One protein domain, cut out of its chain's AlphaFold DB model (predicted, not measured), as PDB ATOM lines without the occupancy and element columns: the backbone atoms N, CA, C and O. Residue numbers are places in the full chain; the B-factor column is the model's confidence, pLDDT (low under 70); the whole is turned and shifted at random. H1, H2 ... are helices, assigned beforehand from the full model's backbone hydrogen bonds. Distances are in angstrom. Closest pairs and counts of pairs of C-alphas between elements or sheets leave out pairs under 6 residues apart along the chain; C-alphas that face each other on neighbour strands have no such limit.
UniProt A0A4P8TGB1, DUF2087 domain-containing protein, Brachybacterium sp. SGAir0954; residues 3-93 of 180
ATOM      1  N   GLU A   3     184.953 185.742 202.073       49.03
ATOM      2  CA  GLU A   3     184.242 185.441 200.819       49.03
ATOM      3  C   GLU A   3     182.707 185.415 200.958       49.03
ATOM      4  O   GLU A   3     181.999 185.691 199.995       49.03
ATOM      5  N   GLN A   4     182.171 185.147 202.156       55.53
ATOM      6  CA  GLN A   4     180.718 185.172 202.395       55.53
ATOM      7  C   GLN A   4     180.137 186.596 202.502       55.53
ATOM      8  O   GLN A   4     178.944 186.763 202.269       55.53
ATOM      9  N   SER A   5     180.954 187.615 202.818       59.53
ATOM     10  CA  SER A   5     180.487 189.013 202.923       59.53
ATOM     11  C   SER A   5     180.264 189.622 201.540       59.53
ATOM     12  O   SER A   5     179.197 190.160 201.261       59.53
ATOM     13  N   THR A   6     181.225 189.435 200.630       61.50
ATOM     14  CA  THR A   6     181.177 190.003 199.273       61.50
ATOM     15  C   THR A   6     180.040 189.423 198.431       61.50
ATOM     16  O   THR A   6     179.385 190.156 197.698       61.50
ATOM     17  N   GLY A   7     179.756 188.120 198.555       60.94
ATOM     18  CA  GLY A   7     178.662 187.490 197.804       60.94
ATOM     19  C   GLY A   7     177.284 188.057 198.165       60.94
ATOM     20  O   GLY A   7     176.465 188.305 197.282       60.94
ATOM     21  N   ARG A   8     177.053 188.336 199.453       65.25
ATOM     22  CA  ARG A   8     175.794 188.911 199.936       65.25
ATOM     23  C   ARG A   8     175.623 190.366 199.498       65.25
ATOM     24  O   ARG A   8     174.559 190.724 199.012       65.25
ATOM     25  N   GLU A   9     176.686 191.164 199.576       64.69
ATOM     26  CA  GLU A   9     176.690 192.564 199.123       64.69
ATOM     27  C   GLU A   9     176.349 192.690 197.629       64.69
ATOM     28  O   GLU A   9     175.548 193.539 197.239       64.69
ATOM     29  N   THR A  10     176.896 191.809 196.782       67.94
ATOM     30  CA  THR A  10     176.563 191.797 195.346       67.94
ATOM     31  C   THR A  10     175.131 191.347 195.068       67.94
ATOM     32  O   THR A  10     174.495 191.839 194.133       67.94
ATOM     33  N   GLU A  11     174.605 190.419 195.872       71.19
ATOM     34  CA  GLU A  11     173.236 189.942 195.716       71.19
ATOM     35  C   GLU A  11     172.226 191.029 196.091       71.19
ATOM     36  O   GLU A  11     171.279 191.239 195.328       71.19
ATOM     37  N   ASP A  12     172.467 191.733 197.200       77.19
ATOM     38  CA  ASP A  12     171.648 192.839 197.697       77.19
ATOM     39  C   ASP A  12     171.639 194.006 196.691       77.19
ATOM     40  O   ASP A  12     170.568 194.455 196.281       77.19
ATOM     41  N   ALA A  13     172.806 194.399 196.162       77.25
ATOM     42  CA  ALA A  13     172.905 195.430 195.124       77.25
ATOM     43  C   ALA A  13     172.111 195.070 193.852       77.25
ATOM     44  O   ALA A  13     171.418 195.908 193.274       77.25
ATOM     45  N   ALA A  14     172.153 193.805 193.421       77.19
ATOM     46  CA  ALA A  14     171.366 193.358 192.275       77.19
ATOM     47  C   ALA A  14     169.848 193.389 192.556       77.19
ATOM     48  O   ALA A  14     169.069 193.728 191.665       77.19
ATOM     49  N   GLN A  15     169.410 193.076 193.784       82.06
ATOM     50  CA  GLN A  15     167.993 193.191 194.169       82.06
ATOM     51  C   GLN A  15     167.521 194.649 194.180       82.06
ATOM     52  O   GLN A  15     166.394 194.937 193.768       82.06
ATOM     53  N   GLU A  16     168.369 195.573 194.632       86.19
ATOM     54  CA  GLU A  16     168.069 197.006 194.646       86.19
ATOM     55  C   GLU A  16     167.879 197.564 193.235       86.19
ATOM     56  O   GLU A  16     166.916 198.299 192.988       86.19
ATOM     57  N   VAL A  17     168.747 197.161 192.305       87.31
ATOM     58  CA  VAL A  17     168.648 197.501 190.882       87.31
ATOM     59  C   VAL A  17     167.369 196.926 190.263       87.31
ATOM     60  O   VAL A  17     166.629 197.659 189.602       87.31
ATOM     61  N   ASP A  18     167.047 195.655 190.525       86.12
ATOM     62  CA  ASP A  18     165.814 195.017 190.037       86.12
ATOM     63  C   ASP A  18     164.553 195.734 190.549       86.12
ATOM     64  O   ASP A  18     163.585 195.938 189.804       86.12
ATOM     65  N   ALA A  19     164.550 196.134 191.824       88.69
ATOM     66  CA  ALA A  19     163.459 196.897 192.417       88.69
ATOM     67  C   ALA A  19     163.327 198.288 191.774       88.69
ATOM     68  O   ALA A  19     162.221 198.675 191.388       88.69
ATOM     69  N   ALA A  20     164.445 198.999 191.586       91.62
ATOM     70  CA  ALA A  20     164.467 200.307 190.933       91.62
ATOM     71  C   ALA A  20     163.944 200.240 189.491       91.62
ATOM     72  O   ALA A  20     163.098 201.045 189.097       91.62
ATOM     73  N   LEU A  21     164.374 199.239 188.716       91.56
ATOM     74  CA  LEU A  21     163.931 199.043 187.336       91.56
ATOM     75  C   LEU A  21     162.435 198.714 187.255       91.56
ATOM     76  O   LEU A  21     161.722 199.239 186.394       91.56
ATOM     77  N   ARG A  22     161.934 197.868 188.164       91.25
ATOM     78  CA  ARG A  22     160.510 197.512 188.230       91.25
ATOM     79  C   ARG A  22     159.641 198.730 188.528       91.25
ATOM     80  O   ARG A  22     158.633 198.926 187.849       91.25
ATOM     81  N   GLU A  23     160.025 199.536 189.514       93.44
ATOM     82  CA  GLU A  23     159.310 200.764 189.868       93.44
ATOM     83  C   GLU A  23     159.386 201.813 188.751       93.44
ATOM     84  O   GLU A  23     158.360 202.395 188.405       93.44
ATOM     85  N   ALA A  24     160.545 201.997 188.110       94.19
ATOM     86  CA  ALA A  24     160.691 202.908 186.975       94.19
ATOM     87  C   ALA A  24     159.788 202.506 185.796       94.19
ATOM     88  O   ALA A  24     159.059 203.336 185.247       94.19
ATOM     89  N   ARG A  25     159.757 201.213 185.442       94.62
ATOM     90  CA  ARG A  25     158.853 200.688 184.403       94.62
ATOM     91  C   ARG A  25     157.387 200.899 184.774       94.62
ATOM     92  O   ARG A  25     156.568 201.220 183.910       94.62
ATOM     93  N   MET A  26     157.051 200.703 186.045       94.94
ATOM     94  CA  MET A  26     155.703 200.924 186.556       94.94
ATOM     95  C   MET A  26     155.297 202.396 186.437       94.94
ATOM     96  O   MET A  26     154.236 202.671 185.881       94.94
ATOM     97  N   LEU A  27     156.155 203.327 186.862       95.56
ATOM     98  CA  LEU A  27     155.931 204.766 186.731       95.56
ATOM     99  C   LEU A  27     155.708 205.171 185.267       95.56
ATOM    100  O   LEU A  27     154.718 205.829 184.958       95.56
ATOM    101  N   LEU A  28     156.569 204.721 184.346       96.38
ATOM    102  CA  LEU A  28     156.404 204.986 182.910       96.38
ATOM    103  C   LEU A  28     155.079 204.431 182.367       96.38
ATOM    104  O   LEU A  28     154.399 205.094 181.584       96.38
ATOM    105  N   SER A  29     154.673 203.246 182.831       95.44
ATOM    106  CA  SER A  29     153.382 202.655 182.464       95.44
ATOM    107  C   SER A  29     152.216 203.512 182.972       95.44
ATOM    108  O   SER A  29     151.275 203.774 182.225       95.44
ATOM    109  N   MET A  30     152.284 204.013 184.209       95.50
ATOM    110  CA  MET A  30     151.263 204.895 184.789       95.50
ATOM    111  C   MET A  30     151.167 206.231 184.049       95.50
ATOM    112  O   MET A  30     150.065 206.685 183.756       95.50
ATOM    113  N   LEU A  31     152.302 206.835 183.683       96.00
ATOM    114  CA  LEU A  31     152.347 208.103 182.942       96.00
ATOM    115  C   LEU A  31     151.683 208.016 181.557       96.00
ATOM    116  O   LEU A  31     151.214 209.034 181.032       96.00
ATOM    117  N   SER A  32     151.599 206.815 180.975       95.75
ATOM    118  CA  SER A  32     150.895 206.592 179.708       95.75
ATOM    119  C   SER A  32     149.365 206.669 179.841       95.75
ATOM    120  O   SER A  32     148.686 207.037 178.882       95.75
ATOM    121  N   ALA A  33     148.810 206.423 181.035       96.00
ATOM    122  CA  ALA A  33     147.378 206.509 181.311       96.00
ATOM    123  C   ALA A  33     146.986 207.918 181.819       96.00
ATOM    124  O   ALA A  33     147.499 208.355 182.850       96.00
ATOM    125  N   PRO A  34     146.045 208.640 181.169       95.81
ATOM    126  CA  PRO A  34     145.725 210.028 181.525       95.81
ATOM    127  C   PRO A  34     145.314 210.250 182.988       95.81
ATOM    128  O   PRO A  34     145.805 211.186 183.616       95.81
ATOM    129  N   ALA A  35     144.460 209.381 183.542       94.25
ATOM    130  CA  ALA A  35     143.986 209.496 184.923       94.25
ATOM    131  C   ALA A  35     145.118 209.297 185.947       94.25
ATOM    132  O   ALA A  35     145.234 210.059 186.903       94.25
ATOM    133  N   LEU A  36     146.001 208.321 185.713       94.81
ATOM    134  CA  LEU A  36     147.144 208.054 186.588       94.81
ATOM    135  C   LEU A  36     148.207 209.145 186.478       94.81
ATOM    136  O   LEU A  36     148.766 209.549 187.491       94.81
ATOM    137  N   ARG A  37     148.440 209.682 185.276       95.88
ATOM    138  CA  ARG A  37     149.320 210.840 185.078       95.88
ATOM    139  C   ARG A  37     148.836 212.065 185.858       95.88
ATOM    140  O   ARG A  37     149.650 212.723 186.498       95.88
ATOM    141  N   ALA A  38     147.534 212.356 185.827       93.75
ATOM    142  CA  ALA A  38     146.949 213.437 186.620       93.75
ATOM    143  C   ALA A  38     147.072 213.163 188.129       93.75
ATOM    144  O   ALA A  38     147.496 214.041 188.875       93.75
ATOM    145  N   GLY A  39     146.792 211.927 188.556       92.94
ATOM    146  CA  GLY A  39     146.948 211.493 189.944       92.94
ATOM    147  C   GLY A  39     148.371 211.648 190.478       92.94
ATOM    148  O   GLY A  39     148.552 212.151 191.580       92.94
ATOM    149  N   ILE A  40     149.387 211.286 189.686       92.62
ATOM    150  CA  ILE A  40     150.799 211.513 190.035       92.62
ATOM    151  C   ILE A  40     151.069 213.013 190.204       92.62
ATOM    152  O   ILE A  40     151.701 213.411 191.175       92.62
ATOM    153  N   GLY A  41     150.580 213.850 189.284       91.88
ATOM    154  CA  GLY A  41     150.761 215.301 189.361       91.88
ATOM    155  C   GLY A  41     150.160 215.926 190.623       91.88
ATOM    156  O   GLY A  41     150.784 216.815 191.199       91.88
ATOM    157  N   ALA A  42     148.990 215.450 191.054       90.50
ATOM    158  CA  ALA A  42     148.339 215.869 192.296       90.50
ATOM    159  C   ALA A  42     149.105 215.366 193.533       90.50
ATOM    160  O   ALA A  42     149.431 216.145 194.426       90.50
ATOM    161  N   ALA A  43     149.504 214.090 193.538       89.69
ATOM    162  CA  ALA A  43     150.279 213.509 194.632       89.69
ATOM    163  C   ALA A  43     151.612 214.237 194.850       89.69
ATOM    164  O   ALA A  43     151.947 214.566 195.978       89.69
ATOM    165  N   LEU A  44     152.329 214.594 193.778       88.19
ATOM    166  CA  LEU A  44     153.574 215.371 193.861       88.19
ATOM    167  C   LEU A  44     153.380 216.810 194.378       88.19
ATOM    168  O   LEU A  44     154.359 217.461 194.739       88.19
ATOM    169  N   GLN A  45     152.144 217.311 194.414       88.94
ATOM    170  CA  GLN A  45     151.776 218.590 195.031       88.94
ATOM    171  C   GLN A  45     151.305 218.426 196.489       88.94
ATOM    172  O   GLN A  45     150.959 219.417 197.128       88.94
ATOM    173  N   GLY A  46     151.326 217.200 197.031       84.56
ATOM    174  CA  GLY A  46     150.867 216.878 198.384       84.56
ATOM    175  C   GLY A  46     149.367 216.585 198.484       84.56
ATOM    176  O   GLY A  46     148.802 216.652 199.573       84.56
ATOM    177  N   GLU A  47     148.699 216.291 197.365       86.94
ATOM    178  CA  GLU A  47     147.282 215.927 197.358       86.94
ATOM    179  C   GLU A  47     147.105 214.405 197.365       86.94
ATOM    180  O   GLU A  47     147.510 213.701 196.437       86.94
ATOM    181  N   ALA A  48     146.449 213.881 198.401       83.12
ATOM    182  CA  ALA A  48     146.157 212.456 198.488       83.12
ATOM    183  C   ALA A  48     145.116 212.037 197.424       83.12
ATOM    184  O   ALA A  48     144.037 212.639 197.349       83.12
ATOM    185  N   PRO A  49     145.376 210.987 196.620       84.12
ATOM    186  CA  PRO A  49     144.414 210.503 195.640       84.12
ATOM    187  C   PRO A  49     143.174 209.929 196.337       84.12
ATOM    188  O   PRO A  49     143.266 209.024 197.163       84.12
ATOM    189  N   THR A  50     141.998 210.440 195.976       84.31
ATOM    190  CA  THR A  50     140.711 210.019 196.557       84.31
ATOM    191  C   THR A  50     140.040 208.894 195.772       84.31
ATOM    192  O   THR A  50     139.307 208.096 196.353       84.31
ATOM    193  N   ASP A  51     140.298 208.803 194.465       89.94
ATOM    194  CA  ASP A  51     139.790 207.732 193.607       89.94
ATOM    195  C   ASP A  51     140.589 206.432 193.840       89.94
ATOM    196  O   ASP A  51     141.797 206.408 193.575       89.94
ATOM    197  N   PRO A  52     139.952 205.323 194.269       89.75
ATOM    198  CA  PRO A  52     140.614 204.029 194.437       89.75
ATOM    199  C   PRO A  52     141.312 203.508 193.172       89.75
ATOM    200  O   PRO A  52     142.329 202.817 193.280       89.75
ATOM    201  N   ALA A  53     140.809 203.847 191.978       91.06
ATOM    202  CA  ALA A  53     141.419 203.466 190.703       91.06
ATOM    203  C   ALA A  53     142.769 204.165 190.458       91.06
ATOM    204  O   ALA A  53     143.574 203.684 189.659       91.06
ATOM    205  N   VAL A  54     143.034 205.265 191.168       91.62
ATOM    206  CA  VAL A  54     144.297 206.011 191.155       91.62
ATOM    207  C   VAL A  54     145.134 205.677 192.391       91.62
ATOM    208  O   VAL A  54     146.305 205.324 192.257       91.62
ATOM    209  N   ALA A  55     144.535 205.702 193.583       90.31
ATOM    210  CA  ALA A  55     145.223 205.430 194.845       90.31
ATOM    211  C   ALA A  55     145.848 204.026 194.884       90.31
ATOM    212  O   ALA A  55     146.997 203.865 195.293       90.31
ATOM    213  N   GLY A  56     145.124 203.009 194.394       91.62
ATOM    214  CA  GLY A  56     145.608 201.629 194.331       91.62
ATOM    215  C   GLY A  56     146.913 201.496 193.538       91.62
ATOM    216  O   GLY A  56     147.909 201.025 194.089       91.62
ATOM    217  N   PRO A  57     146.960 201.912 192.262       92.44
ATOM    218  CA  PRO A  57     148.202 201.924 191.499       92.44
ATOM    219  C   PRO A  57     149.306 202.775 192.138       92.44
ATOM    220  O   PRO A  57     150.422 202.277 192.257       92.44
ATOM    221  N   LEU A  58     149.017 204.005 192.581       91.88
ATOM    222  CA  LEU A  58     150.030 204.911 193.147       91.88
ATOM    223  C   LEU A  58     150.692 204.350 194.411       91.88
ATOM    224  O   LEU A  58     151.901 204.483 194.558       91.88
ATOM    225  N   SER A  59     149.947 203.631 195.258       91.69
ATOM    226  CA  SER A  59     150.490 202.976 196.463       91.69
ATOM    227  C   SER A  59     151.571 201.919 196.194       91.69
ATOM    228  O   SER A  59     152.221 201.442 197.121       91.69
ATOM    229  N   ARG A  60     151.776 201.526 194.929       92.12
ATOM    230  CA  ARG A  60     152.846 200.602 194.527       92.12
ATOM    231  C   ARG A  60     154.197 201.297 194.338       92.12
ATOM    232  O   ARG A  60     155.198 200.605 194.168       92.12
ATOM    233  N   LEU A  61     154.229 202.630 194.320       93.44
ATOM    234  CA  LEU A  61     155.457 203.417 194.264       93.44
ATOM    235  C   LEU A  61     155.989 203.576 195.691       93.44
ATOM    236  O   LEU A  61     155.434 204.335 196.473       93.44
ATOM    237  N   SER A  62     157.054 202.853 196.041       93.25
ATOM    238  CA  SER A  62     157.541 202.789 197.431       93.25
ATOM    239  C   SER A  62     158.045 204.128 197.985       93.25
ATOM    240  O   SER A  62     158.021 204.337 199.193       93.25
ATOM    241  N   TRP A  63     158.469 205.039 197.107       93.50
ATOM    242  CA  TRP A  63     158.921 206.390 197.446       93.50
ATOM    243  C   TRP A  63     157.786 207.420 197.537       93.50
ATOM    244  O   TRP A  63     158.059 208.575 197.858       93.50
ATOM    245  N   LEU A  64     156.539 207.040 197.241       91.69
ATOM    246  CA  LEU A  64     155.372 207.914 197.337       91.69
ATOM    247  C   LEU A  64     154.451 207.416 198.451       91.69
ATOM    248  O   LEU A  64     153.909 206.312 198.389       91.69
ATOM    249  N   THR A  65     154.256 208.233 199.475       86.44
ATOM    250  CA  THR A  65     153.371 207.901 200.589       86.44
ATOM    251  C   THR A  65     151.903 208.152 200.228       86.44
ATOM    252  O   THR A  65     151.573 208.833 199.255       86.44
ATOM    253  N   ALA A  66     150.983 207.600 201.025       81.25
ATOM    254  CA  ALA A  66     149.543 207.714 200.775       81.25
ATOM    255  C   ALA A  66     149.008 209.158 200.887       81.25
ATOM    256  O   ALA A  66     147.990 209.483 200.281       81.25
ATOM    257  N   ASP A  67     149.694 210.015 201.644       80.12
ATOM    258  CA  ASP A  67     149.429 211.449 201.794       80.12
ATOM    259  C   ASP A  67     150.122 212.312 200.722       80.12
ATOM    260  O   ASP A  67     150.028 213.534 200.769       80.12
ATOM    261  N   GLY A  68     150.794 211.698 199.742       80.19
ATOM    262  CA  GLY A  68     151.483 212.410 198.661       80.19
ATOM    263  C   GLY A  68     152.871 212.936 199.039       80.19
ATOM    264  O   GLY A  68     153.507 213.617 198.236       80.19
ATOM    265  N   ALA A  69     153.384 212.614 200.229       86.50
ATOM    266  CA  ALA A  69     154.765 212.919 200.569       86.50
ATOM    267  C   ALA A  69     155.734 212.031 199.768       86.50
ATOM    268  O   ALA A  69     155.475 210.864 199.464       86.50
ATOM    269  N   VAL A  70     156.879 212.608 199.406       89.75
ATOM    270  CA  VAL A  70     157.918 211.926 198.631       89.75
ATOM    271  C   VAL A  70     159.084 211.584 199.546       89.75
ATOM    272  O   VAL A  70     159.698 212.466 200.148       89.75
ATOM    273  N   ASP A  71     159.443 210.305 199.604       92.44
ATOM    274  CA  ASP A  71     160.702 209.866 200.194       92.44
ATOM    275  C   ASP A  71     161.852 210.182 199.226       92.44
ATOM    276  O   ASP A  71     162.212 209.406 198.334       92.44
ATOM    277  N   HIS A  72     162.431 211.371 199.392       91.06
ATOM    278  CA  HIS A  72     163.542 211.841 198.568       91.06
ATOM    279  C   HIS A  72     164.805 210.983 198.698       91.06
ATOM    280  O   HIS A  72     165.571 210.893 197.736       91.06
ATOM    281  N   ALA A  73     165.043 210.379 199.864       93.38
ATOM    282  CA  ALA A  73     166.223 209.554 200.088       93.38
ATOM    283  C   ALA A  73     166.099 208.242 199.308       93.38
ATOM    284  O   ALA A  73     167.012 207.882 198.562       93.38
ATOM    285  N   LEU A  74     164.938 207.587 199.397       93.12
ATOM    286  CA  LEU A  74     164.651 206.383 198.627       93.12
ATOM    287  C   LEU A  74     164.646 206.667 197.124       93.12
ATOM    288  O   LEU A  74     165.262 205.925 196.361       93.12
ATOM    289  N   LEU A  75     164.014 207.761 196.683       92.50
ATOM    290  CA  LEU A  75     163.992 208.128 195.268       92.50
ATOM    291  C   LEU A  75     165.406 208.373 194.719       92.50
ATOM    292  O   LEU A  75     165.717 207.926 193.615       92.50
ATOM    293  N   ARG A  76     166.286 209.031 195.488       94.25
ATOM    294  CA  ARG A  76     167.694 209.203 195.103       94.25
ATOM    295  C   ARG A  76     168.424 207.864 195.024       94.25
ATOM    296  O   ARG A  76     169.061 207.613 194.009       94.25
ATOM    297  N   ALA A  77     168.234 206.977 195.999       92.19
ATOM    298  CA  ALA A  77     168.797 205.629 195.950       92.19
ATOM    299  C   ALA A  77     168.322 204.842 194.711       92.19
ATOM    300  O   ALA A  77     169.111 204.130 194.092       92.19
ATOM    301  N   ARG A  78     167.058 205.004 194.280       93.38
ATOM    302  CA  ARG A  78     166.565 204.408 193.024       93.38
ATOM    303  C   ARG A  78     167.269 204.975 191.794       93.38
ATOM    304  O   ARG A  78     167.623 204.208 190.905       93.38
ATOM    305  N   VAL A  79     167.470 206.291 191.737       92.69
ATOM    306  CA  VAL A  79     168.209 206.935 190.638       92.69
ATOM    307  C   VAL A  79     169.653 206.442 190.594       92.69
ATOM    308  O   VAL A  79     170.122 206.084 189.518       92.69
ATOM    309  N   ASP A  80     170.325 206.352 191.740       91.19
ATOM    310  CA  ASP A  80     171.709 205.877 191.824       91.19
ATOM    311  C   ASP A  80     171.819 204.403 191.391       91.19
ATOM    312  O   ASP A  80     172.684 204.053 190.586       91.19
ATOM    313  N   ALA A  81     170.880 203.549 191.818       89.50
ATOM    314  CA  ALA A  81     170.804 202.155 191.381       89.50
ATOM    315  C   ALA A  81     170.595 202.026 189.860       89.50
ATOM    316  O   ALA A  81     171.243 201.203 189.210       89.50
ATOM    317  N   LEU A  82     169.735 202.858 189.261       89.88
ATOM    318  CA  LEU A  82     169.571 202.911 187.802       89.88
ATOM    319  C   LEU A  82     170.818 203.465 187.100       89.88
ATOM    320  O   LEU A  82     171.161 203.000 186.015       89.88
ATOM    321  N   GLY A  83     171.524 204.416 187.718       88.56
ATOM    322  CA  GLY A  83     172.796 204.943 187.229       88.56
ATOM    323  C   GLY A  83     173.860 203.855 187.079       88.56
ATOM    324  O   GLY A  83     174.581 203.842 186.082       88.56
ATOM    325  N   THR A  84     173.887 202.879 187.990       85.94
ATOM    326  CA  THR A  84     174.767 201.702 187.893       85.94
ATOM    327  C   THR A  84     174.539 200.904 186.605       85.94
ATOM    328  O   THR A  84     175.505 200.438 186.004       85.94
ATOM    329  N   LEU A  85     173.292 200.789 186.127       82.88
ATOM    330  CA  LEU A  85     172.973 200.108 184.861       82.88
ATOM    331  C   LEU A  85     173.411 200.886 183.613       82.88
ATOM    332  O   LEU A  85     173.531 200.292 182.543       82.88
ATOM    333  N   LEU A  86     173.611 202.199 183.727       81.25
ATOM    334  CA  LEU A  86     174.029 203.061 182.619       81.25
ATOM    335  C   LEU A  86     175.551 203.254 182.556       81.25
ATOM    336  O   LEU A  86     176.047 203.806 181.576       81.25
ATOM    337  N   GLY A  87     176.284 202.831 183.588       79.62
ATOM    338  CA  GLY A  87     177.741 202.920 183.651       79.62
ATOM    339  C   GLY A  87     178.458 201.662 183.155       79.62
ATOM    340  O   GLY A  87     177.867 200.595 182.999       79.62
ATOM    341  N   ASP A  88     179.779 201.763 182.999       72.44
ATOM    342  CA  ASP A  88     180.640 200.671 182.510       72.44
ATOM    343  C   ASP A  88     180.598 199.409 183.399       72.44
ATOM    344  O   ASP A  88     180.881 198.297 182.952       72.44
ATOM    345  N   GLY A  89     180.210 199.570 184.669       68.62
ATOM    346  CA  GLY A  89     180.056 198.491 185.645       68.62
ATOM    347  C   GLY A  89     178.732 197.725 185.568       68.62
ATOM    348  O   GLY A  89     178.583 196.750 186.302       68.62
ATOM    349  N   ALA A  90     177.789 198.102 184.695       73.50
ATOM    350  CA  ALA A  90     176.446 197.510 184.629       73.50
ATOM    351  C   ALA A  90     176.456 195.976 184.524       73.50
ATOM    352  O   ALA A  90     175.603 195.287 185.085       73.50
ATOM    353  N   ILE A  91     177.464 195.427 183.844       68.38
ATOM    354  CA  ILE A  91     177.629 193.985 183.664       68.38
ATOM    355  C   ILE A  91     177.914 193.225 184.964       68.38
ATOM    356  O   ILE A  91     177.646 192.031 185.037       68.38
ATOM    357  N   LEU A  92     178.445 193.908 185.981       69.94
ATOM    358  CA  LEU A  92     178.708 193.342 187.305       69.94
ATOM    359  C   LEU A  92     177.441 193.298 188.167       69.94
ATOM    360  O   LEU A  92     177.355 192.489 189.086       69.94
ATOM    361  N   SER A  93     176.458 194.146 187.861       69.50
ATOM    362  CA  SER A  93     175.161 194.192 188.547       69.50
ATOM    363  C   SER A  93     174.105 193.315 187.874       69.50
ATOM    364  O   SER A  93     173.104 192.960 188.496       69.50
TER     365      SER A  93
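What this domain is: This is residues 3 to 93 of the 180 residues of the protein "DUF2087 domain-containing protein" of Brachybacterium sp. SGAir0954 (UniProt A0A4P8TGB1). One long helix, H1, makes the long axis of the model; H4 crosses it near its middle, and at its far end the short helices H2 and H3 pack on each other, H2 making a corner with H1. An unnamed stretch, residues 59 to 71, runs from H3 back to H4, and the tiny H5 folds back onto the first half of H1, whose residues 3 to 9 stick out free. The printed part has 91 residues with five named helices, in the order H1 H2 H3 H4 H5, and no named strand; the class is all helix. The whole is loose, with a radius of gyration of the C-alphas of 15.5 A and spans of 50 by 22 by 18 A.

Where its parts are: Find C-alpha 3 at (184.242, 185.441, 200.819); from there H1, residues 3 to 32, runs 44.8 A to C-alpha 32 at (150.895, 206.592, 179.708). After one residue comes H2, residues 34 to 43, 14.3 A long. H3 is residues 52 to 58, 9.5 A. Look next at C-alpha 72, at (163.542, 211.841, 198.568), where H4, residues 72 to 86, begins its 21.0 A. H5, residues 90 to 93, measures 5.3 A and ends with C-alpha 93 at (175.161, 194.192, 188.547).

How they stand to each other: Start at H1, the hub, which touches three other helices. With residues 13 to 21 alone it touches H4, about perpendicular at 78 degrees; their closest C-alphas, those of Ala 20 and Arg 78, are 5.1 A apart. With residues 10 to 17 alone it touches H5, closest at the C-alphas of Ala 14 and Ser 93, 5.4 A. H5 and H4 touch only at the corner by their link, where residues 84 to 85 of H4 alone take part; the closest C-alphas are those of Thr 84 and Ala 90, 5.6 A. At the other end of H1, look at Leu 31 and Arg 37, whose C-alphas, 4.6 A apart, are the closest of H1 and H2. These two only just touch, with 3 pairs of C-alphas within 8 A, and only at the corner by their link; residues 30 to 31 of H1 alone take part. They run opposite ways at a steep tilt of 62 degrees. H2 touches H3, closest at the C-alphas of Leu 36 and Val 54, 5.8 A; they run the same way at a steep tilt of 69 degrees, only just short of about perpendicular. H3 is close to H1 but not clearly touching: the closest C-alphas, of Met 30 and Pro 57, are 8.0 A apart. H3 and H4 are apart. In H2 each O i to N i+4 pair is within hydrogen-bond range, against 24 of 26 in H1, 2 of 3 in H3 and 10 of 11 in H4; H5 is too short for such a pair.

The domain as a whole: The two C-alphas farthest apart are those of Glu 3 and Asp 51, 50.2 A. The printed part has no cut; the link from H3 to H4 is long, with 13 residues. Check the B-factor column: the mean pLDDT of the printed part is 85.8, and it is under 70 at residues 3 to 10, at residue 89 and at residues 91 to 93.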